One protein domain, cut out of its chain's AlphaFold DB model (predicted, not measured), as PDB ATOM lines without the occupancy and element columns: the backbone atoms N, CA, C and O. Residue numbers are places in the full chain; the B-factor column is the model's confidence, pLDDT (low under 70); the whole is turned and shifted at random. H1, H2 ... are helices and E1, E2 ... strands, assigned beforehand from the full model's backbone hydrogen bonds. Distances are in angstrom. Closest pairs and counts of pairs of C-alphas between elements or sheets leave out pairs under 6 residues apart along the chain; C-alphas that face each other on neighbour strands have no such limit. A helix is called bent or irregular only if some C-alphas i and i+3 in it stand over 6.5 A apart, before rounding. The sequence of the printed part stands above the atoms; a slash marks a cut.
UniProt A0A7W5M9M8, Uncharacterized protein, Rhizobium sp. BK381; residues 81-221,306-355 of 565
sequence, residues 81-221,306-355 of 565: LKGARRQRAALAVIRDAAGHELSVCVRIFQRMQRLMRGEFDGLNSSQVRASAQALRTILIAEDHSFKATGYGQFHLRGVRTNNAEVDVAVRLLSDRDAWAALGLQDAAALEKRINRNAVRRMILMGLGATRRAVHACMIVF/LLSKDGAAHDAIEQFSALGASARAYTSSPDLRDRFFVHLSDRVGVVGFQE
ATOM      1  N   LEU A  81     342.128 373.738 383.862       84.38
ATOM      2  CA  LEU A  81     342.385 373.792 382.425       84.38
ATOM      3  C   LEU A  81     343.130 372.533 381.957       84.38
ATOM      4  O   LEU A  81     344.011 372.027 382.658       84.38
ATOM      5  N   LYS A  82     342.812 372.062 380.743       81.56
ATOM      6  CA  LYS A  82     343.409 370.873 380.106       81.56
ATOM      7  C   LYS A  82     343.954 371.187 378.706       81.56
ATOM      8  O   LYS A  82     343.512 372.149 378.069       81.56
ATOM      9  N   GLY A  83     344.898 370.367 378.237       80.06
ATOM     10  CA  GLY A  83     345.460 370.419 376.882       80.06
ATOM     11  C   GLY A  83     346.014 371.797 376.500       80.06
ATOM     12  O   GLY A  83     346.635 372.482 377.315       80.06
ATOM     13  N   ALA A  84     345.724 372.242 375.272       84.38
ATOM     14  CA  ALA A  84     346.227 373.504 374.719       84.38
ATOM     15  C   ALA A  84     345.918 374.739 375.587       84.38
ATOM     16  O   ALA A  84     346.730 375.657 375.677       84.38
ATOM     17  N   ARG A  85     344.756 374.782 376.257       87.19
ATOM     18  CA  ARG A  85     344.400 375.913 377.137       87.19
ATOM     19  C   ARG A  85     345.303 375.980 378.365       87.19
ATOM     20  O   ARG A  85     345.774 377.060 378.703       87.19
ATOM     21  N   ARG A  86     345.584 374.830 378.990       88.38
ATOM     22  CA  ARG A  86     346.525 374.742 380.118       88.38
ATOM     23  C   ARG A  86     347.929 375.150 379.687       88.38
ATOM     24  O   ARG A  86     348.605 375.854 380.421       88.38
ATOM     25  N   GLN A  87     348.340 374.747 378.489       89.62
ATOM     26  CA  GLN A  87     349.662 375.060 377.960       89.62
ATOM     27  C   GLN A  87     349.840 376.550 377.637       89.62
ATOM     28  O   GLN A  87     350.869 377.122 377.989       89.62
ATOM     29  N   ARG A  88     348.817 377.206 377.067       92.19
ATOM     30  CA  ARG A  88     348.797 378.673 376.902       92.19
ATOM     31  C   ARG A  88     348.881 379.393 378.244       92.19
ATOM     32  O   ARG A  88     349.687 380.300 378.392       92.19
ATOM     33  N   ALA A  89     348.088 378.955 379.222       92.88
ATOM     34  CA  ALA A  89     348.122 379.528 380.564       92.88
ATOM     35  C   ALA A  89     349.492 379.332 381.236       92.88
ATOM     36  O   ALA A  89     350.000 380.256 381.859       92.88
ATOM     37  N   ALA A  90     350.125 378.168 381.059       93.56
ATOM     38  CA  ALA A  90     351.462 377.899 381.579       93.56
ATOM     39  C   ALA A  90     352.514 378.859 380.999       93.56
ATOM     40  O   ALA A  90     353.302 379.423 381.755       93.56
ATOM     41  N   LEU A  91     352.508 379.074 379.677       94.81
ATOM     42  CA  LEU A  91     353.404 380.042 379.034       94.81
ATOM     43  C   LEU A  91     353.128 381.470 379.505       94.81
ATOM     44  O   LEU A  91     354.076 382.173 379.834       94.81
ATOM     45  N   ALA A  92     351.858 381.876 379.600       94.81
ATOM     46  CA  ALA A  92     351.482 383.204 380.084       94.81
ATOM     47  C   ALA A  92     351.969 383.447 381.521       94.81
ATOM     48  O   ALA A  92     352.627 384.445 381.779       94.81
ATOM     49  N   VAL A  93     351.759 382.493 382.437       95.25
ATOM     50  CA  VAL A  93     352.223 382.590 383.834       95.25
ATOM     51  C   VAL A  93     353.742 382.766 383.920       95.25
ATOM     52  O   VAL A  93     354.227 383.588 384.697       95.25
ATOM     53  N   ILE A  94     354.509 382.015 383.122       96.19
ATOM     54  CA  ILE A  94     355.973 382.134 383.090       96.19
ATOM     55  C   ILE A  94     356.414 383.458 382.459       96.19
ATOM     56  O   ILE A  94     357.286 384.132 383.011       96.19
ATOM     57  N   ARG A  95     355.803 383.844 381.337       96.56
ATOM     58  CA  ARG A  95     356.075 385.099 380.628       96.56
ATOM     59  C   ARG A  95     355.811 386.304 381.522       96.56
ATOM     60  O   ARG A  95     356.685 387.150 381.658       96.56
ATOM     61  N   ASP A  96     354.647 386.365 382.155       95.94
ATOM     62  CA  ASP A  96     354.225 387.510 382.962       95.94
ATOM     63  C   ASP A  96     355.093 387.632 384.225       95.94
ATOM     64  O   ASP A  96     355.527 388.728 384.583       95.94
ATOM     65  N   ALA A  97     355.451 386.504 384.851       96.12
ATOM     66  CA  ALA A  97     356.398 386.492 385.964       96.12
ATOM     67  C   ALA A  97     357.799 386.973 385.547       96.12
ATOM     68  O   ALA A  97     358.431 387.743 386.271       96.12
ATOM     69  N   ALA A  98     358.289 386.549 384.379       97.12
ATOM     70  CA  ALA A  98     359.575 386.994 383.851       97.12
ATOM     71  C   ALA A  98     359.556 388.480 383.458       97.12
ATOM     72  O   ALA A  98     360.491 389.207 383.787       97.12
ATOM     73  N   GLY A  99     358.475 388.958 382.839       97.12
ATOM     74  CA  GLY A  99     358.274 390.376 382.540       97.12
ATOM     75  C   GLY A  99     358.259 391.230 383.809       97.12
ATOM     76  O   GLY A  99     358.922 392.267 383.871       97.12
ATOM     77  N   HIS A 100     357.598 390.758 384.869       96.25
ATOM     78  CA  HIS A 100     357.619 391.426 386.168       96.25
ATOM     79  C   HIS A 100     359.038 391.511 386.755       96.25
ATOM     80  O   HIS A 100     359.475 392.596 387.140       96.25
ATOM     81  N   GLU A 101     359.785 390.406 386.774       95.88
ATOM     82  CA  GLU A 101     361.176 390.372 387.249       95.88
ATOM     83  C   GLU A 101     362.106 391.291 386.448       95.88
ATOM     84  O   GLU A 101     362.963 391.970 387.024       95.88
ATOM     85  N   LEU A 102     361.920 391.364 385.127       97.38
ATOM     86  CA  LEU A 102     362.650 392.306 384.288       97.38
ATOM     87  C   LEU A 102     362.322 393.748 384.686       97.38
ATOM     88  O   LEU A 102     363.241 394.519 384.954       97.38
ATOM     89  N   SER A 103     361.036 394.088 384.827       96.56
ATOM     90  CA  SER A 103     360.605 395.431 385.238       96.56
ATOM     91  C   SER A 103     361.219 395.850 386.582       96.56
ATOM     92  O   SER A 103     361.638 396.996 386.749       96.56
ATOM     93  N   VAL A 104     361.331 394.914 387.534       95.56
ATOM     94  CA  VAL A 104     361.982 395.129 388.834       95.56
ATOM     95  C   VAL A 104     363.461 395.465 388.638       95.56
ATOM     96  O   VAL A 104     363.944 396.462 389.176       95.56
ATOM     97  N   CYS A 105     364.176 394.677 387.829       96.38
ATOM     98  CA  CYS A 105     365.585 394.927 387.524       96.38
ATOM     99  C   CYS A 105     365.794 396.294 386.856       96.38
ATOM    100  O   CYS A 105     366.720 397.013 387.230       96.38
ATOM    101  N   VAL A 106     364.923 396.679 385.917       97.12
ATOM    102  CA  VAL A 106     364.987 397.983 385.241       97.12
ATOM    103  C   VAL A 106     364.754 399.134 386.216       97.12
ATOM    104  O   VAL A 106     365.535 400.086 386.218       97.12
ATOM    105  N   ARG A 107     363.747 399.044 387.097       96.19
ATOM    106  CA  ARG A 107     363.502 400.074 388.125       96.19
ATOM    107  C   ARG A 107     364.696 400.242 389.064       96.19
ATOM    108  O   ARG A 107     365.091 401.373 389.345       96.19
ATOM    109  N   ILE A 108     365.290 399.135 389.521       96.56
ATOM    110  CA  ILE A 108     366.488 399.150 390.375       96.56
ATOM    111  C   ILE A 108     367.650 399.833 389.646       96.56
ATOM    112  O   ILE A 108     368.259 400.749 390.201       96.56
ATOM    113  N   PHE A 109     367.912 399.437 388.397       97.38
ATOM    114  CA  PHE A 109     368.964 400.020 387.564       97.38
ATOM    115  C   PHE A 109     368.775 401.530 387.389       97.38
ATOM    116  O   PHE A 109     369.672 402.307 387.717       97.38
ATOM    117  N   GLN A 110     367.591 401.967 386.954       95.69
ATOM    118  CA  GLN A 110     367.276 403.384 386.758       95.69
ATOM    119  C   GLN A 110     367.432 404.185 388.055       95.69
ATOM    120  O   GLN A 110     368.016 405.272 388.052       95.69
ATOM    121  N   ARG A 111     366.958 403.647 389.186       95.19
ATOM    122  CA  ARG A 111     367.083 404.311 390.487       95.19
ATOM    123  C   ARG A 111     368.543 404.445 390.918       95.19
ATOM    124  O   ARG A 111     368.948 405.529 391.330       95.19
ATOM    125  N   MET A 112     369.339 403.386 390.800       96.19
ATOM    126  CA  MET A 112     370.766 403.418 391.139       96.19
ATOM    127  C   MET A 112     371.559 404.353 390.218       96.19
ATOM    128  O   MET A 112     372.420 405.082 390.704       96.19
ATOM    129  N   GLN A 113     371.233 404.406 388.923       95.50
ATOM    130  CA  GLN A 113     371.850 405.333 387.968       95.50
ATOM    131  C   GLN A 113     371.591 406.802 388.330       95.50
ATOM    132  O   GLN A 113     372.516 407.613 388.297       95.50
ATOM    133  N   ARG A 114     370.368 407.150 388.755       94.31
ATOM    134  CA  ARG A 114     370.051 408.499 389.264       94.31
ATOM    135  C   ARG A 114     370.857 408.840 390.521       94.31
ATOM    136  O   ARG A 114     371.485 409.895 390.588       94.31
ATOM    137  N   LEU A 115     370.928 407.913 391.480       93.75
ATOM    138  CA  LEU A 115     371.726 408.093 392.701       93.75
ATOM    139  C   LEU A 115     373.228 408.232 392.396       93.75
ATOM    140  O   LEU A 115     373.906 409.049 393.016       93.75
ATOM    141  N   MET A 116     373.746 407.500 391.404       94.00
ATOM    142  CA  MET A 116     375.132 407.628 390.937       94.00
ATOM    143  C   MET A 116     375.427 409.039 390.398       94.00
ATOM    144  O   MET A 116     376.473 409.615 390.708       94.00
ATOM    145  N   ARG A 117     374.476 409.633 389.661       93.62
ATOM    146  CA  ARG A 117     374.549 411.016 389.148       93.62
ATOM    147  C   ARG A 117     374.392 412.090 390.230       93.62
ATOM    148  O   ARG A 117     374.652 413.255 389.956       93.62
ATOM    149  N   GLY A 118     374.042 411.710 391.460       89.06
ATOM    150  CA  GLY A 118     373.818 412.636 392.574       89.06
ATOM    151  C   GLY A 118     372.397 413.200 392.642       89.06
ATOM    152  O   GLY A 118     372.159 414.162 393.369       89.06
ATOM    153  N   GLU A 119     371.445 412.613 391.915       88.75
ATOM    154  CA  GLU A 119     370.032 412.997 391.967       88.75
ATOM    155  C   GLU A 119     369.360 412.366 393.202       88.75
ATOM    156  O   GLU A 119     368.917 411.214 393.184       88.75
ATOM    157  N   PHE A 120     369.296 413.121 394.301       84.62
ATOM    158  CA  PHE A 120     368.763 412.680 395.600       84.62
ATOM    159  C   PHE A 120     367.319 413.138 395.868       84.62
ATOM    160  O   PHE A 120     366.936 413.369 397.018       84.62
ATOM    161  N   ASP A 121     366.513 413.273 394.814       71.94
ATOM    162  CA  ASP A 121     365.149 413.805 394.900       71.94
ATOM    163  C   ASP A 121     364.302 413.051 395.940       71.94
ATOM    164  O   ASP A 121     364.247 411.815 395.949       71.94
ATOM    165  N   GLY A 122     363.649 413.809 396.827       69.44
ATOM    166  CA  GLY A 122     362.763 413.288 397.875       69.44
ATOM    167  C   GLY A 122     363.452 412.764 399.146       69.44
ATOM    168  O   GLY A 122     362.761 412.285 400.044       69.44
ATOM    169  N   LEU A 123     364.787 412.851 399.265       78.12
ATOM    170  CA  LEU A 123     365.527 412.368 400.443       78.12
ATOM    171  C   LEU A 123     365.724 413.483 401.492       78.12
ATOM    172  O   LEU A 123     366.646 414.305 401.411       78.12
ATOM    173  N   ASN A 124     364.851 413.495 402.505       74.75
ATOM    174  CA  ASN A 124     364.783 414.576 403.499       74.75
ATOM    175  C   ASN A 124     365.603 414.329 404.777       74.75
ATOM    176  O   ASN A 124     366.012 415.295 405.416       74.75
ATOM    177  N   SER A 125     365.873 413.076 405.159       85.00
ATOM    178  CA  SER A 125     366.623 412.790 406.390       85.00
ATOM    179  C   SER A 125     368.136 412.707 406.150       85.00
ATOM    180  O   SER A 125     368.602 412.237 405.108       85.00
ATOM    181  N   SER A 126     368.920 413.148 407.138       84.69
ATOM    182  CA  SER A 126     370.390 413.099 407.100       84.69
ATOM    183  C   SER A 126     370.917 411.670 406.939       84.69
ATOM    184  O   SER A 126     371.851 411.441 406.173       84.69
ATOM    185  N   GLN A 127     370.277 410.700 407.596       84.56
ATOM    186  CA  GLN A 127     370.621 409.281 407.510       84.56
ATOM    187  C   GLN A 127     370.381 408.713 406.106       84.56
ATOM    188  O   GLN A 127     371.249 408.037 405.562       84.56
ATOM    189  N   VAL A 128     369.250 409.046 405.474       87.69
ATOM    190  CA  VAL A 128     368.936 408.598 404.107       87.69
ATOM    191  C   VAL A 128     369.924 409.200 403.102       87.69
ATOM    192  O   VAL A 128     370.392 408.506 402.199       87.69
ATOM    193  N   ARG A 129     370.310 410.472 403.281       88.75
ATOM    194  CA  ARG A 129     371.354 411.111 402.461       88.75
ATOM    195  C   ARG A 129     372.722 410.461 402.649       88.75
ATOM    196  O   ARG A 129     373.435 410.282 401.666       88.75
ATOM    197  N   ALA A 130     373.076 410.066 403.873       90.25
ATOM    198  CA  ALA A 130     374.312 409.331 404.133       90.25
ATOM    199  C   ALA A 130     374.323 407.971 403.413       90.25
ATOM    200  O   ALA A 130     375.311 407.634 402.763       90.25
ATOM    201  N   SER A 131     373.210 407.228 403.442       92.75
ATOM    202  CA  SER A 131     373.057 405.979 402.681       92.75
ATOM    203  C   SER A 131     373.128 406.204 401.167       92.75
ATOM    204  O   SER A 131     373.755 405.418 400.458       92.75
ATOM    205  N   ALA A 132     372.542 407.294 400.666       93.38
ATOM    206  CA  ALA A 132     372.580 407.642 399.247       93.38
ATOM    207  C   ALA A 132     374.004 407.982 398.789       93.38
ATOM    208  O   ALA A 132     374.455 407.503 397.747       93.38
ATOM    209  N   GLN A 133     374.739 408.743 399.603       93.56
ATOM    210  CA  GLN A 133     376.140 409.060 399.352       93.56
ATOM    211  C   GLN A 133     377.020 407.807 399.417       93.56
ATOM    212  O   GLN A 133     377.861 407.618 398.546       93.56
ATOM    213  N   ALA A 134     376.800 406.922 400.393       94.00
ATOM    214  CA  ALA A 134     377.509 405.648 400.493       94.00
ATOM    215  C   ALA A 134     377.298 404.777 399.244       94.00
ATOM    216  O   ALA A 134     378.264 404.264 398.675       94.00
ATOM    217  N   LEU A 135     376.053 404.658 398.774       95.88
ATOM    218  CA  LEU A 135     375.734 403.935 397.544       95.88
ATOM    219  C   LEU A 135     376.417 404.564 396.326       95.88
ATOM    220  O   LEU A 135     377.036 403.852 395.535       95.88
ATOM    221  N   ARG A 136     376.366 405.894 396.206       96.00
ATOM    222  CA  ARG A 136     377.046 406.636 395.141       96.00
ATOM    223  C   ARG A 136     378.558 406.392 395.149       96.00
ATOM    224  O   ARG A 136     379.118 406.118 394.093       96.00
ATOM    225  N   THR A 137     379.207 406.446 396.314       95.25
ATOM    226  CA  THR A 137     380.649 406.179 396.453       95.25
ATOM    227  C   THR A 137     381.010 404.788 395.937       95.25
ATOM    228  O   THR A 137     381.963 404.651 395.172       95.25
ATOM    229  N   ILE A 138     380.235 403.758 396.295       95.62
ATOM    230  CA  ILE A 138     380.504 402.388 395.840       95.62
ATOM    231  C   ILE A 138     380.258 402.247 394.333       95.62
ATOM    232  O   ILE A 138     381.085 401.643 393.655       95.62
ATOM    233  N   LEU A 139     379.161 402.805 393.806       96.38
ATOM    234  CA  LEU A 139     378.829 402.734 392.377       96.38
ATOM    235  C   LEU A 139     379.905 403.391 391.507       96.38
ATOM    236  O   LEU A 139     380.325 402.792 390.525       96.38
ATOM    237  N   ILE A 140     380.395 404.574 391.892       95.94
ATOM    238  CA  ILE A 140     381.468 405.269 391.164       95.94
ATOM    239  C   ILE A 140     382.768 404.459 391.207       95.94
ATOM    240  O   ILE A 140     383.440 404.314 390.187       95.94
ATOM    241  N   ALA A 141     383.120 403.915 392.374       94.81
ATOM    242  CA  ALA A 141     384.331 403.115 392.522       94.81
ATOM    243  C   ALA A 141     384.265 401.802 391.716       94.81
ATOM    244  O   ALA A 141     385.256 401.402 391.102       94.81
ATOM    245  N   GLU A 142     383.096 401.153 391.663       95.38
ATOM    246  CA  GLU A 142     382.876 399.982 390.808       95.38
ATOM    247  C   GLU A 142     382.914 400.331 389.319       95.38
ATOM    248  O   GLU A 142     383.621 399.661 388.570       95.38
ATOM    249  N   ASP A 143     382.200 401.375 388.887       95.94
ATOM    250  CA  ASP A 143     382.180 401.835 387.491       95.94
ATOM    251  C   ASP A 143     383.595 402.157 386.992       95.94
ATOM    252  O   ASP A 143     383.990 401.727 385.908       95.94
ATOM    253  N   HIS A 144     384.393 402.840 387.819       95.38
ATOM    254  CA  HIS A 144     385.794 403.115 387.524       95.38
ATOM    255  C   HIS A 144     386.605 401.824 387.345       95.38
ATOM    256  O   HIS A 144     387.336 401.688 386.364       95.38
ATOM    257  N   SER A 145     386.476 400.863 388.268       94.94
ATOM    258  CA  SER A 145     387.191 399.585 388.162       94.94
ATOM    259  C   SER A 145     386.796 398.822 386.896       94.94
ATOM    260  O   SER A 145     387.672 398.375 386.157       94.94
ATOM    261  N   PHE A 146     385.497 398.721 386.603       94.88
ATOM    262  CA  PHE A 146     385.013 398.035 385.408       94.88
ATOM    263  C   PHE A 146     385.495 398.704 384.118       94.88
ATOM    264  O   PHE A 146     385.925 398.002 383.207       94.88
ATOM    265  N   LYS A 147     385.498 400.039 384.036       94.38
ATOM    266  CA  LYS A 147     386.051 400.763 382.876       94.38
ATOM    267  C   LYS A 147     387.553 400.553 382.711       94.38
ATOM    268  O   LYS A 147     388.031 400.481 381.584       94.38
ATOM    269  N   ALA A 148     388.289 400.459 383.818       93.19
ATOM    270  CA  ALA A 148     389.738 400.308 383.795       93.19
ATOM    271  C   ALA A 148     390.191 398.878 383.459       93.19
ATOM    272  O   ALA A 148     391.176 398.711 382.743       93.19
ATOM    273  N   THR A 149     389.511 397.848 383.979       91.44
ATOM    274  CA  THR A 149     389.998 396.456 383.880       91.44
ATOM    275  C   THR A 149     388.990 395.443 383.349       91.44
ATOM    276  O   THR A 149     389.356 394.286 383.147       91.44
ATOM    277  N   GLY A 150     387.729 395.824 383.141       90.44
ATOM    278  CA  GLY A 150     386.633 394.896 382.842       90.44
ATOM    279  C   GLY A 150     386.157 394.080 384.052       90.44
ATOM    280  O   GLY A 150     385.266 393.238 383.919       90.44
ATOM    281  N   TYR A 151     386.719 394.331 385.240       93.19
ATOM    282  CA  TYR A 151     386.353 393.677 386.495       93.19
ATOM    283  C   TYR A 151     385.956 394.701 387.557       93.19
ATOM    284  O   TYR A 151     386.547 395.777 387.662       93.19
ATOM    285  N   GLY A 152     385.005 394.322 388.408       91.62
ATOM    286  CA  GLY A 152     384.621 395.113 389.573       91.62
ATOM    287  C   GLY A 152     385.744 395.241 390.601       91.62
ATOM    288  O   GLY A 152     386.637 394.392 390.678       91.62
ATOM    289  N   GLN A 153     385.686 396.274 391.438       93.00
ATOM    290  CA  GLN A 153     386.769 396.626 392.367       93.00
ATOM    291  C   GLN A 153     386.974 395.552 393.447       93.00
ATOM    292  O   GLN A 153     388.039 395.434 394.051       93.00
ATOM    293  N   PHE A 154     385.935 394.762 393.716       89.25
ATOM    294  CA  PHE A 154     385.975 393.672 394.686       89.25
ATOM    295  C   PHE A 154     386.632 392.391 394.154       89.25
ATOM    296  O   PHE A 154     386.831 391.453 394.931       89.25
ATOM    297  N   HIS A 155     386.946 392.331 392.858       91.44
ATOM    298  CA  HIS A 155     387.626 391.209 392.225       91.44
ATOM    299  C   HIS A 155     389.155 391.352 392.328       91.44
ATOM    300  O   HIS A 155     389.682 392.460 392.387       91.44
ATOM    301  N   LEU A 156     389.897 390.237 392.281       89.12
ATOM    302  CA  LEU A 156     391.371 390.238 392.359       89.12
ATOM    303  C   LEU A 156     392.044 391.016 391.217       89.12
ATOM    304  O   LEU A 156     393.148 391.521 391.379       89.12
ATOM    305  N   ARG A 157     391.377 391.091 390.061       90.75
ATOM    306  CA  ARG A 157     391.812 391.849 388.871       90.75
ATOM    307  C   ARG A 157     391.201 393.259 388.797       90.75
ATOM    308  O   ARG A 157     391.368 393.945 387.793       90.75
ATOM    309  N   GLY A 158     390.428 393.656 389.805       90.25
ATOM    310  CA  GLY A 158     389.825 394.983 389.898       90.25
ATOM    311  C   GLY A 158     390.813 396.032 390.401       90.25
ATOM    312  O   GLY A 158     391.780 395.711 391.094       90.25
ATOM    313  N   VAL A 159     390.544 397.298 390.091       92.94
ATOM    314  CA  VAL A 159     391.284 398.441 390.638       92.94
ATOM    315  C   VAL A 159     390.476 399.023 391.784       92.94
ATOM    316  O   VAL A 159     389.408 399.596 391.574       92.94
ATOM    317  N   ARG A 160     390.987 398.892 393.011       90.69
ATOM    318  CA  ARG A 160     390.331 399.497 394.171       90.69
ATOM    319  C   ARG A 160     390.659 400.988 394.260       90.69
ATOM    320  O   ARG A 160     391.827 401.370 394.233       90.69
ATOM    321  N   THR A 161     389.627 401.811 394.413       87.25
ATOM    322  CA  THR A 161     389.735 403.255 394.662       87.25
ATOM    323  C   THR A 161     389.034 403.583 395.981       87.25
ATOM    324  O   THR A 161     388.063 402.926 396.347       87.25
ATOM    325  N   ASN A 162     389.552 404.554 396.741       84.31
ATOM    326  CA  ASN A 162     388.958 405.026 398.005       84.31
ATOM    327  C   ASN A 162     388.596 403.902 399.003       84.31
ATOM    328  O   ASN A 162     387.530 403.906 399.616       84.31
ATOM    329  N   ASN A 163     389.499 402.928 399.187       86.56
ATOM    330  CA  ASN A 163     389.243 401.670 399.908       86.56
ATOM    331  C   ASN A 163     388.571 401.845 401.276       86.56
ATOM    332  O   ASN A 163     387.651 401.095 401.597       86.56
ATOM    333  N   ALA A 164     389.036 402.813 402.071       90.62
ATOM    334  CA  ALA A 164     388.502 403.070 403.404       90.62
ATOM    335  C   ALA A 164     387.045 403.557 403.350       90.62
ATOM    336  O   ALA A 164     386.197 403.036 404.073       90.62
ATOM    337  N   GLU A 165     386.738 404.498 402.455       92.00
ATOM    338  CA  GLU A 165     385.385 405.033 402.276       92.00
ATOM    339  C   GLU A 165     384.432 403.973 401.724       92.00
ATOM    340  O   GLU A 165     383.318 403.828 402.221       92.00
ATOM    341  N   VAL A 166     384.884 403.179 400.747       91.88
ATOM    342  CA  VAL A 166     384.102 402.073 400.175       91.88
ATOM    343  C   VAL A 166     383.802 401.014 401.236       91.88
ATOM    344  O   VAL A 166     382.671 400.543 401.330       91.88
ATOM    345  N   ASP A 167     384.774 400.646 402.073       92.50
ATOM    346  CA  ASP A 167     384.558 399.649 403.124       92.50
ATOM    347  C   ASP A 167     383.613 400.163 404.230       92.50
ATOM    348  O   ASP A 167     382.806 399.384 404.746       92.50
ATOM    349  N   VAL A 168     383.635 401.465 404.553       93.38
ATOM    350  CA  VAL A 168     382.641 402.104 405.440       93.38
ATOM    351  C   VAL A 168     381.254 402.120 404.791       93.38
ATOM    352  O   VAL A 168     380.276 401.715 405.423       93.38
ATOM    353  N   ALA A 169     381.163 402.509 403.520       93.56
ATOM    354  CA  ALA A 169     379.913 402.551 402.770       93.56
ATOM    355  C   ALA A 169     379.256 401.163 402.666       93.56
ATOM    356  O   ALA A 169     378.050 401.023 402.864       93.56
ATOM    357  N   VAL A 170     380.046 400.112 402.427       93.62
ATOM    358  CA  VAL A 170     379.563 398.723 402.368       93.62
ATOM    359  C   VAL A 170     379.006 398.263 403.715       93.62
ATOM    360  O   VAL A 170     378.011 397.536 403.745       93.62
ATOM    361  N   ARG A 171     379.619 398.670 404.834       93.12
ATOM    362  CA  ARG A 171     379.087 398.371 406.174       93.12
ATOM    363  C   ARG A 171     377.749 399.067 406.400       93.12
ATOM    364  O   ARG A 171     376.828 398.417 406.879       93.12
ATOM    365  N   LEU A 172     377.626 400.334 406.002       91.56
ATOM    366  CA  LEU A 172     376.371 401.083 406.115       91.56
ATOM    367  C   LEU A 172     375.245 400.435 405.294       91.56
ATOM    368  O   LEU A 172     374.139 400.260 405.790       91.56
ATOM    369  N   LEU A 173     375.538 400.008 404.063       93.62
ATOM    370  CA  LEU A 173     374.576 399.320 403.191       93.62
ATOM    371  C   LEU A 173     374.395 397.831 403.511       93.62
ATOM    372  O   LEU A 173     373.671 397.136 402.800       93.62
ATOM    373  N   SER A 174     375.049 397.310 404.551       93.12
ATOM    374  CA  SER A 174     374.742 395.963 405.042       93.12
ATOM    375  C   SER A 174     373.422 395.928 405.825       93.12
ATOM    376  O   SER A 174     372.891 394.849 406.071       93.12
ATOM    377  N   ASP A 175     372.875 397.094 406.177       90.69
ATOM    378  CA  ASP A 175     371.542 397.240 406.753       90.69
ATOM    379  C   ASP A 175     370.453 397.221 405.663       90.69
ATOM    380  O   ASP A 175     370.564 397.889 404.634       90.69
ATOM    381  N   ARG A 176     369.378 396.461 405.894       91.50
ATOM    382  CA  ARG A 176     368.230 396.358 404.982       91.50
ATOM    383  C   ARG A 176     367.415 397.643 404.939       91.50
ATOM    384  O   ARG A 176     366.945 398.002 403.857       91.50
ATOM    385  N   ASP A 177     367.311 398.354 406.053       90.62
ATOM    386  CA  ASP A 177     366.522 399.585 406.120       90.62
ATOM    387  C   ASP A 177     367.154 400.697 405.276       90.62
ATOM    388  O   ASP A 177     366.442 401.492 404.662       90.62
ATOM    389  N   ALA A 178     368.484 400.682 405.122       91.50
ATOM    390  CA  ALA A 178     369.200 401.588 404.228       91.50
ATOM    391  C   ALA A 178     368.768 401.433 402.758       91.50
ATOM    392  O   ALA A 178     368.676 402.425 402.042       91.50
ATOM    393  N   TRP A 179     368.465 400.219 402.291       93.00
ATOM    394  CA  TRP A 179     367.993 399.996 400.918       93.00
ATOM    395  C   TRP A 179     366.541 400.426 400.731       93.00
ATOM    396  O   TRP A 179     366.211 401.055 399.726       93.00
ATOM    397  N   ALA A 180     365.681 400.133 401.708       90.44
ATOM    398  CA  ALA A 180     364.286 400.565 401.686       90.44
ATOM    399  C   ALA A 180     364.177 402.100 401.682       90.44
ATOM    400  O   ALA A 180     363.463 402.668 400.858       90.44
ATOM    401  N   ALA A 181     364.975 402.770 402.515       89.06
ATOM    402  CA  ALA A 181     365.114 404.225 402.565       89.06
ATOM    403  C   ALA A 181     365.485 404.868 401.215       89.06
ATOM    404  O   ALA A 181     365.109 406.008 400.943       89.06
ATOM    405  N   LEU A 182     366.214 404.149 400.358       91.06
ATOM    406  CA  LEU A 182     366.625 404.626 399.035       91.06
ATOM    407  C   LEU A 182     365.593 404.339 397.934       91.06
ATOM    408  O   LEU A 182     365.808 404.741 396.784       91.06
ATOM    409  N   GLY A 183     364.475 403.683 398.264       89.88
ATOM    410  CA  GLY A 183     363.501 403.183 397.291       89.88
ATOM    411  C   GLY A 183     364.007 401.955 396.527       89.88
ATOM    412  O   GLY A 183     363.647 401.754 395.370       89.88
ATOM    413  N   LEU A 184     364.902 401.175 397.142       93.25
ATOM    414  CA  LEU A 184     365.525 399.968 396.589       93.25
ATOM    415  C   LEU A 184     365.138 398.717 397.398       93.25
ATOM    416  O   LEU A 184     365.896 397.748 397.475       93.25
ATOM    417  N   GLN A 185     363.944 398.726 397.998       92.62
ATOM    418  CA  GLN A 185     363.397 397.594 398.748       92.62
ATOM    419  C   GLN A 185     363.326 396.320 397.900       92.62
ATOM    420  O   GLN A 185     363.620 395.238 398.407       92.62
ATOM    421  N   ASP A 186     363.034 396.455 396.603       91.31
ATOM    422  CA  ASP A 186     362.972 395.328 395.674       91.31
ATOM    423  C   ASP A 186     364.336 394.629 395.575       91.31
ATOM    424  O   ASP A 186     364.406 393.405 395.650       91.31
ATOM    425  N   ALA A 187     365.440 395.387 395.511       90.62
ATOM    426  CA  ALA A 187     366.792 394.827 395.480       90.62
ATOM    427  C   ALA A 187     367.108 394.066 396.778       90.62
ATOM    428  O   ALA A 187     367.675 392.973 396.750       90.62
ATOM    429  N   ALA A 188     366.716 394.626 397.925       90.06
ATOM    430  CA  ALA A 188     366.921 394.008 399.233       90.06
ATOM    431  C   ALA A 188     366.046 392.764 399.463       90.06
ATOM    432  O   ALA A 188     366.422 391.882 400.243       90.06
ATOM    433  N   ALA A 189     364.889 392.679 398.799       89.19
ATOM    434  CA  ALA A 189     363.998 391.524 398.834       89.19
ATOM    435  C   ALA A 189     364.567 390.316 398.069       89.19
ATOM    436  O   ALA A 189     364.244 389.175 398.404       89.19
ATOM    437  N   LEU A 190     365.458 390.542 397.094       85.50
ATOM    438  CA  LEU A 190     366.121 389.462 396.349       85.50
ATOM    439  C   LEU A 190     367.092 388.647 397.213       85.50
ATOM    440  O   LEU A 190     367.393 387.495 396.899       85.50
ATOM    441  N   GLU A 191     367.583 389.235 398.303       86.44
ATOM    442  CA  GLU A 191     368.624 388.663 399.148       86.44
ATOM    443  C   GLU A 191     368.046 388.201 400.492       86.44
ATOM    444  O   GLU A 191     367.407 388.958 401.221       86.44
ATOM    445  N   LYS A 192     368.301 386.938 400.868       83.12
ATOM    446  CA  LYS A 192     367.839 386.384 402.159       83.12
ATOM    447  C   LYS A 192     368.483 387.087 403.357       83.12
ATOM    448  O   LYS A 192     367.850 387.240 404.398       83.12
ATOM    449  N   ARG A 193     369.759 387.456 403.226       86.88
ATOM    450  CA  ARG A 193     370.545 388.188 404.227       86.88
ATOM    451  C   ARG A 193     371.456 389.169 403.507       86.88
ATOM    452  O   ARG A 193     372.195 388.760 402.612       86.88
ATOM    453  N   ILE A 194     371.443 390.428 403.932       90.06
ATOM    454  CA  ILE A 194     372.305 391.459 403.360       90.06
ATOM    455  C   ILE A 194     373.652 391.402 404.076       90.06
ATOM    456  O   ILE A 194     373.802 391.794 405.225       90.06
ATOM    457  N   ASN A 195     374.634 390.819 403.400       90.12
ATOM    458  CA  ASN A 195     376.029 390.820 403.818       90.12
ATOM    459  C   ASN A 195     376.883 391.504 402.744       90.12
ATOM    460  O   ASN A 195     376.389 391.855 401.673       90.12
ATOM    461  N   ARG A 196     378.192 391.627 402.984       89.31
ATOM    462  CA  ARG A 196     379.130 392.226 402.021       89.31
ATOM    463  C   ARG A 196     379.004 391.650 400.606       89.31
ATOM    464  O   ARG A 196     379.089 392.400 399.644       89.31
ATOM    465  N   ASN A 197     378.781 390.343 400.461       89.56
ATOM    466  CA  ASN A 197     378.633 389.714 399.145       89.56
ATOM    467  C   ASN A 197     377.277 390.018 398.491       89.56
ATOM    468  O   ASN A 197     377.222 390.165 397.276       89.56
ATOM    469  N   ALA A 198     376.203 390.128 399.276       91.00
ATOM    470  CA  ALA A 198     374.900 390.572 398.788       91.00
ATOM    471  C   ALA A 198     374.976 392.016 398.277       91.00
ATOM    472  O   ALA A 198     374.598 392.270 397.141       91.00
ATOM    473  N   VAL A 199     375.587 392.923 399.054       92.38
ATOM    474  CA  VAL A 199     375.821 394.314 398.631       92.38
ATOM    475  C   VAL A 199     376.560 394.340 397.293       92.38
ATOM    476  O   VAL A 199     376.088 394.976 396.362       92.38
ATOM    477  N   ARG A 200     377.649 393.575 397.137       90.69
ATOM    478  CA  ARG A 200     378.385 393.478 395.858       90.69
ATOM    479  C   ARG A 200     377.488 393.089 394.680       90.69
ATOM    480  O   ARG A 200     377.534 393.749 393.648       90.69
ATOM    481  N   ARG A 201     376.661 392.048 394.829       90.56
ATOM    482  CA  ARG A 201     375.734 391.612 393.770       90.56
ATOM    483  C   ARG A 201     374.667 392.658 393.462       90.56
ATOM    484  O   ARG A 201     374.365 392.881 392.295       90.56
ATOM    485  N   MET A 202     374.127 393.307 394.490       94.12
ATOM    486  CA  MET A 202     373.117 394.356 394.340       94.12
ATOM    487  C   MET A 202     373.686 395.578 393.615       94.12
ATOM    488  O   MET A 202     373.016 396.139 392.758       94.12
ATOM    489  N   ILE A 203     374.939 395.955 393.887       95.38
ATOM    490  CA  ILE A 203     375.610 397.068 393.200       95.38
ATOM    491  C   ILE A 203     375.723 396.819 391.690       95.38
ATOM    492  O   ILE A 203     375.510 397.748 390.913       95.38
ATOM    493  N   LEU A 204     375.968 395.577 391.252       95.12
ATOM    494  CA  LEU A 204     376.007 395.250 389.818       95.12
ATOM    495  C   LEU A 204     374.685 395.560 389.103       95.12
ATOM    496  O   LEU A 204     374.711 395.932 387.932       95.12
ATOM    497  N   MET A 205     373.544 395.467 389.800       95.56
ATOM    498  CA  MET A 205     372.234 395.836 389.242       95.56
ATOM    499  C   MET A 205     372.142 397.322 388.893       95.56
ATOM    500  O   MET A 205     371.315 397.701 388.074       95.56
ATOM    501  N   GLY A 206     372.985 398.157 389.503       95.62
ATOM    502  CA  GLY A 206     373.080 399.580 389.212       95.62
ATOM    503  C   GLY A 206     374.017 399.910 388.062       95.62
ATOM    504  O   GLY A 206     373.910 400.999 387.519       95.62
ATOM    505  N   LEU A 207     374.906 398.993 387.670       96.25
ATOM    506  CA  LEU A 207     375.905 399.218 386.618       96.25
ATOM    507  C   LEU A 207     375.462 398.685 385.257       96.25
ATOM    508  O   LEU A 207     375.882 399.208 384.233       96.25
ATOM    509  N   GLY A 208     374.609 397.664 385.214       96.00
ATOM    510  CA  GLY A 208     374.096 397.137 383.954       96.00
ATOM    511  C   GLY A 208     373.341 395.828 384.115       96.00
ATOM    512  O   GLY A 208     372.885 395.465 385.200       96.00
ATOM    513  N   ALA A 209     373.203 395.107 383.005       96.38
ATOM    514  CA  ALA A 209     372.524 393.824 382.970       96.38
ATOM    515  C   ALA A 209     373.197 392.806 383.901       96.38
ATOM    516  O   ALA A 209     374.385 392.510 383.786       96.38
ATOM    517  N   THR A 210     372.417 392.225 384.810       94.94
ATOM    518  CA  THR A 210     372.824 391.062 385.609       94.94
ATOM    519  C   THR A 210     372.256 389.784 385.002       94.94
ATOM    520  O   THR A 210     371.336 389.826 384.181       94.94
ATOM    521  N   ARG A 211     372.757 388.623 385.444       93.31
ATOM    522  CA  ARG A 211     372.237 387.314 385.009       93.31
ATOM    523  C   ARG A 211     370.714 387.207 385.152       93.31
ATOM    524  O   ARG A 211     370.059 386.655 384.277       93.31
ATOM    525  N   ARG A 212     370.148 387.779 386.223       93.75
ATOM    526  CA  ARG A 212     368.700 387.786 386.477       93.75
ATOM    527  C   ARG A 212     367.931 388.561 385.405       93.75
ATOM    528  O   ARG A 212     366.963 388.030 384.873       93.75
ATOM    529  N   ALA A 213     368.396 389.760 385.047       95.69
ATOM    530  CA  ALA A 213     367.772 390.588 384.013       95.69
ATOM    531  C   ALA A 213     367.851 389.931 382.624       95.69
ATOM    532  O   ALA A 213     366.849 389.879 381.915       95.69
ATOM    533  N   VAL A 214     369.016 389.366 382.274       95.44
ATOM    534  CA  VAL A 214     369.196 388.611 381.020       95.44
ATOM    535  C   VAL A 214     368.221 387.439 380.961       95.44
ATOM    536  O   VAL A 214     367.449 387.335 380.015       95.44
ATOM    537  N   HIS A 215     368.195 386.591 381.992       94.38
ATOM    538  CA  HIS A 215     367.307 385.429 382.014       94.38
ATOM    539  C   HIS A 215     365.834 385.827 381.917       94.38
ATOM    540  O   HIS A 215     365.093 385.196 381.173       94.38
ATOM    541  N   ALA A 216     365.412 386.864 382.642       96.19
ATOM    542  CA  ALA A 216     364.036 387.344 382.610       96.19
ATOM    543  C   ALA A 216     363.627 387.769 381.187       96.19
ATOM    544  O   ALA A 216     362.629 387.278 380.663       96.19
ATOM    545  N   CYS A 217     364.451 388.582 380.519       96.62
ATOM    546  CA  CYS A 217     364.203 389.002 379.139       96.62
ATOM    547  C   CYS A 217     364.172 387.811 378.165       96.62
ATOM    548  O   CYS A 217     363.255 387.689 377.352       96.62
ATOM    549  N   MET A 218     365.140 386.895 378.268       95.25
ATOM    550  CA  MET A 218     365.203 385.712 377.406       95.25
ATOM    551  C   MET A 218     364.009 384.770 377.609       95.25
ATOM    552  O   MET A 218     363.556 384.149 376.652       95.25
ATOM    553  N   ILE A 219     363.492 384.643 378.838       96.00
ATOM    554  CA  ILE A 219     362.316 383.813 379.137       96.00
ATOM    555  C   ILE A 219     361.070 384.393 378.471       96.00
ATOM    556  O   ILE A 219     360.342 383.631 377.837       96.00
ATOM    557  N   VAL A 220     360.844 385.711 378.562       96.44
ATOM    558  CA  VAL A 220     359.725 386.375 377.867       96.44
ATOM    559  C   VAL A 220     359.803 386.100 376.367       96.44
ATOM    560  O   VAL A 220     358.841 385.617 375.772       96.44
ATOM    561  N   PHE A 221     360.981 386.311 375.777       93.56
ATOM    562  CA  PHE A 221     361.206 386.082 374.354       93.56
ATOM    563  C   PHE A 221     360.990 384.612 373.948       93.56
ATOM    564  O   PHE A 221     360.326 384.317 372.955       93.56
ATOM    565  N   LEU A 306     359.329 388.251 363.407       82.94
ATOM    566  CA  LEU A 306     358.574 389.492 363.369       82.94
ATOM    567  C   LEU A 306     357.873 389.632 364.726       82.94
ATOM    568  O   LEU A 306     357.062 388.780 365.094       82.94
ATOM    569  N   LEU A 307     358.240 390.657 365.487       85.88
ATOM    570  CA  LEU A 307     357.671 390.979 366.792       85.88
ATOM    571  C   LEU A 307     356.542 391.988 366.606       85.88
ATOM    572  O   LEU A 307     356.706 392.956 365.869       85.88
ATOM    573  N   SER A 308     355.427 391.795 367.304       87.06
ATOM    574  CA  SER A 308     354.421 392.852 367.447       87.06
ATOM    575  C   SER A 308     354.974 393.957 368.346       87.06
ATOM    576  O   SER A 308     355.542 393.637 369.394       87.06
ATOM    577  N   LYS A 309     354.780 395.229 367.978       85.38
ATOM    578  CA  LYS A 309     355.181 396.367 368.828       85.38
ATOM    579  C   LYS A 309     354.432 396.412 370.156       85.38
ATOM    580  O   LYS A 309     355.012 396.812 371.156       85.38
ATOM    581  N   ASP A 310     353.196 395.923 370.170       87.75
ATOM    582  CA  ASP A 310     352.372 395.802 371.380       87.75
ATOM    583  C   ASP A 310     352.617 394.472 372.127       87.75
ATOM    584  O   ASP A 310     351.869 394.090 373.029       87.75
ATOM    585  N   GLY A 311     353.609 393.687 371.694       89.81
ATOM    586  CA  GLY A 311     353.905 392.364 372.234       89.81
ATOM    587  C   GLY A 311     354.890 392.397 373.403       89.81
ATOM    588  O   GLY A 311     355.881 393.122 373.387       89.81
ATOM    589  N   ALA A 312     354.709 391.491 374.369       93.62
ATOM    590  CA  ALA A 312     355.567 391.398 375.557       93.62
ATOM    591  C   ALA A 312     357.061 391.176 375.237       93.62
ATOM    592  O   ALA A 312     357.929 391.610 375.994       93.62
ATOM    593  N   ALA A 313     357.382 390.490 374.133       93.12
ATOM    594  CA  ALA A 313     358.765 390.288 373.698       93.12
ATOM    595  C   ALA A 313     359.433 391.590 373.227       93.12
ATOM    596  O   ALA A 313     360.605 391.801 373.533       93.12
ATOM    597  N   HIS A 314     358.693 392.453 372.524       93.44
ATOM    598  CA  HIS A 314     359.176 393.769 372.110       93.44
ATOM    599  C   HIS A 314     359.446 394.644 373.339       93.44
ATOM    600  O   HIS A 314     360.582 395.076 373.541       93.44
ATOM    601  N   ASP A 315     358.454 394.758 374.227       94.44
ATOM    602  CA  ASP A 315     358.562 395.512 375.479       94.44
ATOM    603  C   ASP A 315     359.749 395.056 376.336       94.44
ATOM    604  O   ASP A 315     360.464 395.875 376.916       94.44
ATOM    605  N   ALA A 316     359.979 393.742 376.430       96.12
ATOM    606  CA  ALA A 316     361.091 393.194 377.198       96.12
ATOM    607  C   ALA A 316     362.455 393.569 376.597       96.12
ATOM    608  O   ALA A 316     363.371 393.930 377.338       96.12
ATOM    609  N   ILE A 317     362.597 393.512 375.269       94.94
ATOM    610  CA  ILE A 317     363.841 393.887 374.583       94.94
ATOM    611  C   ILE A 317     364.113 395.385 374.749       94.94
ATOM    612  O   ILE A 317     365.234 395.757 375.104       94.94
ATOM    613  N   GLU A 318     363.106 396.242 374.568       94.31
ATOM    614  CA  GLU A 318     363.259 397.687 374.771       94.31
ATOM    615  C   GLU A 318     363.670 398.019 376.209       94.31
ATOM    616  O   GLU A 318     364.659 398.724 376.434       94.31
ATOM    617  N   GLN A 319     362.969 397.450 377.194       95.00
ATOM    618  CA  GLN A 319     363.280 397.627 378.614       95.00
ATOM    619  C   GLN A 319     364.699 397.162 378.961       95.00
ATOM    620  O   GLN A 319     365.399 397.808 379.746       95.00
ATOM    621  N   PHE A 320     365.145 396.044 378.382       96.94
ATOM    622  CA  PHE A 320     366.471 395.487 378.631       96.94
ATOM    623  C   PHE A 320     367.599 396.278 377.947       96.94
ATOM    624  O   PHE A 320     368.725 396.282 378.453       96.94
ATOM    625  N   SER A 321     367.322 396.966 376.833       94.62
ATOM    626  CA  SER A 321     368.330 397.592 375.964       94.62
ATOM    627  C   SER A 321     369.335 398.470 376.725       94.62
ATOM    628  O   SER A 321     370.549 398.294 376.587       94.62
ATOM    629  N   ALA A 322     368.854 399.333 377.627       94.31
ATOM    630  CA  ALA A 322     369.714 400.210 378.427       94.31
ATOM    631  C   ALA A 322     370.647 399.437 379.382       94.31
ATOM    632  O   ALA A 322     371.811 399.803 379.554       94.31
ATOM    633  N   LEU A 323     370.160 398.349 379.986       96.62
ATOM    634  CA  LEU A 323     370.939 397.520 380.908       96.62
ATOM    635  C   LEU A 323     372.026 396.754 380.147       96.62
ATOM    636  O   LEU A 323     373.177 396.704 380.593       96.62
ATOM    637  N   GLY A 324     371.662 396.167 379.004       95.00
ATOM    638  CA  GLY A 324     372.582 395.443 378.128       95.00
ATOM    639  C   GLY A 324     373.677 396.353 377.571       95.00
ATOM    640  O   GLY A 324     374.858 396.023 377.670       95.00
ATOM    641  N   ALA A 325     373.306 397.538 377.073       95.06
ATOM    642  CA  ALA A 325     374.252 398.535 376.574       95.06
ATOM    643  C   ALA A 325     375.258 398.970 377.650       95.06
ATOM    644  O   ALA A 325     376.460 399.024 377.387       95.06
ATOM    645  N   SER A 326     374.785 399.200 378.880       95.25
ATOM    646  CA  SER A 326     375.655 399.556 380.005       95.25
ATOM    647  C   SER A 326     376.647 398.435 380.343       95.25
ATOM    648  O   SER A 326     377.833 398.689 380.524       95.25
ATOM    649  N   ALA A 327     376.206 397.171 380.339       95.25
ATOM    650  CA  ALA A 327     377.098 396.034 380.580       95.25
ATOM    651  C   ALA A 327     378.152 395.852 379.468       95.25
ATOM    652  O   ALA A 327     379.317 395.573 379.763       95.25
ATOM    653  N   ARG A 328     377.773 396.053 378.197       94.94
ATOM    654  CA  ARG A 328     378.693 395.995 377.046       94.94
ATOM    655  C   ARG A 328     379.788 397.056 377.091       94.94
ATOM    656  O   ARG A 328     380.892 396.809 376.608       94.94
ATOM    657  N   ALA A 329     379.512 398.221 377.675       94.12
ATOM    658  CA  ALA A 329     380.484 399.310 377.759       94.12
ATOM    659  C   ALA A 329     381.759 398.926 378.539       94.12
ATOM    660  O   ALA A 329     382.806 399.538 378.337       94.12
ATOM    661  N   TYR A 330     381.695 397.892 379.386       94.38
ATOM    662  CA  TYR A 330     382.806 397.447 380.234       94.38
ATOM    663  C   TYR A 330     383.682 396.342 379.632       94.38
ATOM    664  O   TYR A 330     384.646 395.917 380.264       94.38
ATOM    665  N   THR A 331     383.374 395.843 378.434       92.75
ATOM    666  CA  THR A 331     384.210 394.837 377.759       92.75
ATOM    667  C   THR A 331     384.966 395.454 376.590       92.75
ATOM    668  O   THR A 331     384.467 396.358 375.921       92.75
ATOM    669  N   SER A 332     386.183 394.978 376.331       88.81
ATOM    670  CA  SER A 332     386.955 395.268 375.116       88.81
ATOM    671  C   SER A 332     386.845 394.159 374.067       88.81
ATOM    672  O   SER A 332     387.290 394.356 372.939       88.81
ATOM    673  N   SER A 333     386.244 393.014 374.416       91.56
ATOM    674  CA  SER A 333     386.053 391.889 373.498       91.56
ATOM    675  C   SER A 333     385.030 392.251 372.414       91.56
ATOM    676  O   SER A 333     383.882 392.529 372.773       91.56
ATOM    677  N   PRO A 334     385.397 392.219 371.117       89.25
ATOM    678  CA  PRO A 334     384.465 392.483 370.020       89.25
ATOM    679  C   PRO A 334     383.261 391.537 370.039       89.25
ATOM    680  O   PRO A 334     382.128 391.999 370.002       89.25
ATOM    681  N   ASP A 335     383.492 390.233 370.248       88.25
ATOM    682  CA  ASP A 335     382.412 389.236 370.285       88.25
ATOM    683  C   ASP A 335     381.395 389.519 371.394       88.25
ATOM    684  O   ASP A 335     380.213 389.316 371.188       88.25
ATOM    685  N   LEU A 336     381.802 390.057 372.549       91.00
ATOM    686  CA  LEU A 336     380.843 390.427 373.600       91.00
ATOM    687  C   LEU A 336     380.176 391.788 373.344       91.00
ATOM    688  O   LEU A 336     379.053 392.012 373.791       91.00
ATOM    689  N   ARG A 337     380.854 392.709 372.649       90.75
ATOM    690  CA  ARG A 337     380.280 394.013 372.275       90.75
ATOM    691  C   ARG A 337     379.195 393.885 371.218       90.75
ATOM    692  O   ARG A 337     378.240 394.654 371.252       90.75
ATOM    693  N   ASP A 338     379.315 392.905 370.336       89.19
ATOM    694  CA  ASP A 338     378.387 392.716 369.224       89.19
ATOM    695  C   ASP A 338     377.123 391.937 369.625       89.19
ATOM    696  O   ASP A 338     376.236 391.751 368.797       89.19
ATOM    697  N   ARG A 339     376.993 391.507 370.891       90.44
ATOM    698  CA  ARG A 339     375.857 390.702 371.382       90.44
ATOM    699  C   ARG A 339     374.884 391.524 372.204       90.44
ATOM    700  O   ARG A 339     375.266 392.266 373.111       90.44
ATOM    701  N   PHE A 340     373.593 391.334 371.956       93.75
ATOM    702  CA  PHE A 340     372.547 391.989 372.732       93.75
ATOM    703  C   PHE A 340     372.565 391.550 374.194       93.75
ATOM    704  O   PHE A 340     372.531 392.383 375.104       93.75
ATOM    705  N   PHE A 341     372.658 390.239 374.417       94.31
ATOM    706  CA  PHE A 341     372.698 389.658 375.746       94.31
ATOM    707  C   PHE A 341     374.141 389.514 376.212       94.31
ATOM    708  O   PHE A 341     374.908 388.704 375.704       94.31
ATOM    709  N   VAL A 342     374.481 390.296 377.229       95.00
ATOM    710  CA  VAL A 342     375.662 390.123 378.075       95.00
ATOM    711  C   VAL A 342     375.260 390.450 379.505       95.00
ATOM    712  O   VAL A 342     374.308 391.201 379.731       95.00
ATOM    713  N   HIS A 343     375.979 389.910 380.484       95.00
ATOM    714  CA  HIS A 343     375.748 390.273 381.876       95.00
ATOM    715  C   HIS A 343     377.035 390.530 382.653       95.00
ATOM    716  O   HIS A 343     378.092 389.969 382.366       95.00
ATOM    717  N   LEU A 344     376.908 391.291 383.733       95.06
ATOM    718  CA  LEU A 344     377.958 391.514 384.716       95.06
ATOM    719  C   LEU A 344     377.969 390.408 385.775       95.06
ATOM    720  O   LEU A 344     376.930 389.984 386.287       95.06
ATOM    721  N   SER A 345     379.172 389.950 386.113       92.00
ATOM    722  CA  SER A 345     379.471 388.985 387.164       92.00
ATOM    723  C   SER A 345     380.540 389.542 388.097       92.00
ATOM    724  O   SER A 345     381.576 390.038 387.659       92.00
ATOM    725  N   ASP A 346     380.329 389.365 389.398       86.00
ATOM    726  CA  ASP A 346     381.295 389.690 390.451       86.00
ATOM    727  C   ASP A 346     382.561 388.815 390.401       86.00
ATOM    728  O   ASP A 346     383.594 389.185 390.957       86.00
ATOM    729  N   ARG A 347     382.489 387.654 389.738       86.88
ATOM    730  CA  ARG A 347     383.586 386.680 389.642       86.88
ATOM    731  C   ARG A 347     384.346 386.736 388.328       86.88
ATOM    732  O   ARG A 347     385.538 386.466 388.320       86.88
ATOM    733  N   VAL A 348     383.656 386.999 387.220       88.19
ATOM    734  CA  VAL A 348     384.228 386.823 385.871       88.19
ATOM    735  C   VAL A 348     384.258 388.132 385.074       88.19
ATOM    736  O   VAL A 348     384.896 388.186 384.030       88.19
ATOM    737  N   GLY A 349     383.651 389.211 385.580       90.25
ATOM    738  CA  GLY A 349     383.509 390.461 384.833       90.25
ATOM    739  C   GLY A 349     382.322 390.386 383.872       90.25
ATOM    740  O   GLY A 349     381.235 389.964 384.273       90.25
ATOM    741  N   VAL A 350     382.509 390.791 382.617       92.75
ATOM    742  CA  VAL A 350     381.468 390.712 381.577       92.75
ATOM    743  C   VAL A 350     381.415 389.303 380.985       92.75
ATOM    744  O   VAL A 350     382.445 388.739 380.624       92.75
ATOM    745  N   VAL A 351     380.216 388.732 380.875       92.06
ATOM    746  CA  VAL A 351     380.009 387.350 380.420       92.06
ATOM    747  C   VAL A 351     378.966 387.291 379.303       92.06
ATOM    748  O   VAL A 351     377.946 387.980 379.372       92.06
ATOM    749  N   GLY A 352     379.250 386.464 378.292       87.81
ATOM    750  CA  GLY A 352     378.369 386.136 377.166       87.81
ATOM    751  C   GLY A 352     377.668 384.784 377.337       87.81
ATOM    752  O   GLY A 352     377.304 384.414 378.455       87.81
ATOM    753  N   PHE A 353     377.505 384.048 376.232       84.25
ATOM    754  CA  PHE A 353     376.782 382.772 376.179       84.25
ATOM    755  C   PHE A 353     377.213 381.772 377.264       84.25
ATOM    756  O   PHE A 353     378.399 381.592 377.553       84.25
ATOM    757  N   GLN A 354     376.226 381.084 377.841       80.25
ATOM    758  CA  GLN A 354     376.418 380.004 378.803       80.25
ATOM    759  C   GLN A 354     375.517 378.827 378.427       80.25
ATOM    760  O   GLN A 354     374.301 378.977 378.346       80.25
ATOM    761  N   GLU A 355     376.100 377.643 378.252       67.75
ATOM    762  CA  GLU A 355     375.353 376.447 377.841       67.75
ATOM    763  C   GLU A 355     374.500 375.872 378.989       67.75
ATOM    764  O   GLU A 355     373.347 375.489 378.806       67.75
TER     765      GLU A 355
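What this domain is: This is residues 81 to 221 and 306 to 355 of the 565 residues of an uncharacterized protein of Rhizobium sp. BK381 (UniProt A0A7W5M9M8). One long helix, H1, is the spine, and H2 crosses its last turns like the bar of a T. H7 and H8 pack alongside H1 in a three-helix bundle, H3 to H6 gather round the T junction, and a small hairpin, E2 and E3, lies by H6, H7 and H8; residues 82 to 88 stick out. The 191 printed residues hold nine helices and three strands, in the order H1 to H7, E1, H8, H9, E2, E3; the sheet E2 - E3 is antiparallel and the class mostly helix. The whole is compact, radius of gyration of the C-alphas 17.8 A, spanning 59 by 40 by 28 A.

Where its parts are: E2 is residues 343 to 345 and E3 349 to 351, ending at C-alpha 351 (380.009, 387.350, 380.420). H1, residues 83 to 117, 51.4 A, begins at C-alpha 83 (345.460, 370.419, 376.882). H2 is 126 to 149, 34.7 A; H3 163 to 172; H4 176 to 181; H5 185 to 189; H6 196 to 207, 17.2 A; H7 211 to 221, 15.4 A; E1 306 to 308; H8 312 to 328, 23.6 A; H9 334 to 337. H8 has a kink of 41 degrees near residue 322 and is only just irregular, C-alphas 319 and 322 being 6.9 A apart.

How they stand to each other: In the hairpin E2 and E3, N 345 and O 349 are 2.8 A apart, within hydrogen-bond range. The closest C-alphas of H7 and E2, Arg 211 and His 343, are 5.6 A apart. H1, H7 and H8 form an up and down bundle, each running against the one before. H1 and H7 touch at Ala 98 and Ala 216, C-alphas 4.6 A apart, at a steep tilt of 41 degrees. H7 and H8 touch at Phe 221 and Ala 313, 4.9 A, at a shallow tilt of 29 degrees. H1, the hub, touches H2 with residues 115 to 117 alone, closest C-alphas Met 116 and Arg 136, 4.7 A, about perpendicular at 81 degrees. H2 and H3 touch at Ala 134 and Ala 169, 4.5 A. H4 and H5 touch at Trp 179 and Gln 185, 5.6 A. H1 and H6 touch at Phe 109 and Gly 206, 4.5 A. H9 is close to H8 but not clearly touching, and the strand E1, which pairs with no named strand, has Leu 307 6.2 A from His 314 of H8, C-alpha to C-alpha. Every O i to N i+4 pair is within hydrogen-bond range in H1 to H5 and H7, 5 of 8 in H6 and 11 of 13 in H8; H9 is too short for one.

The domain as a whole: The C-alphas farthest apart, Gly 83 and Ala 164, are 60.2 A apart. Residues 222 to 305 are not printed, and C-alphas 221 and 306 are 11.8 A apart across the cut. The link from H2 to H3 is long. Residues 122 and 355 have pLDDT under 70.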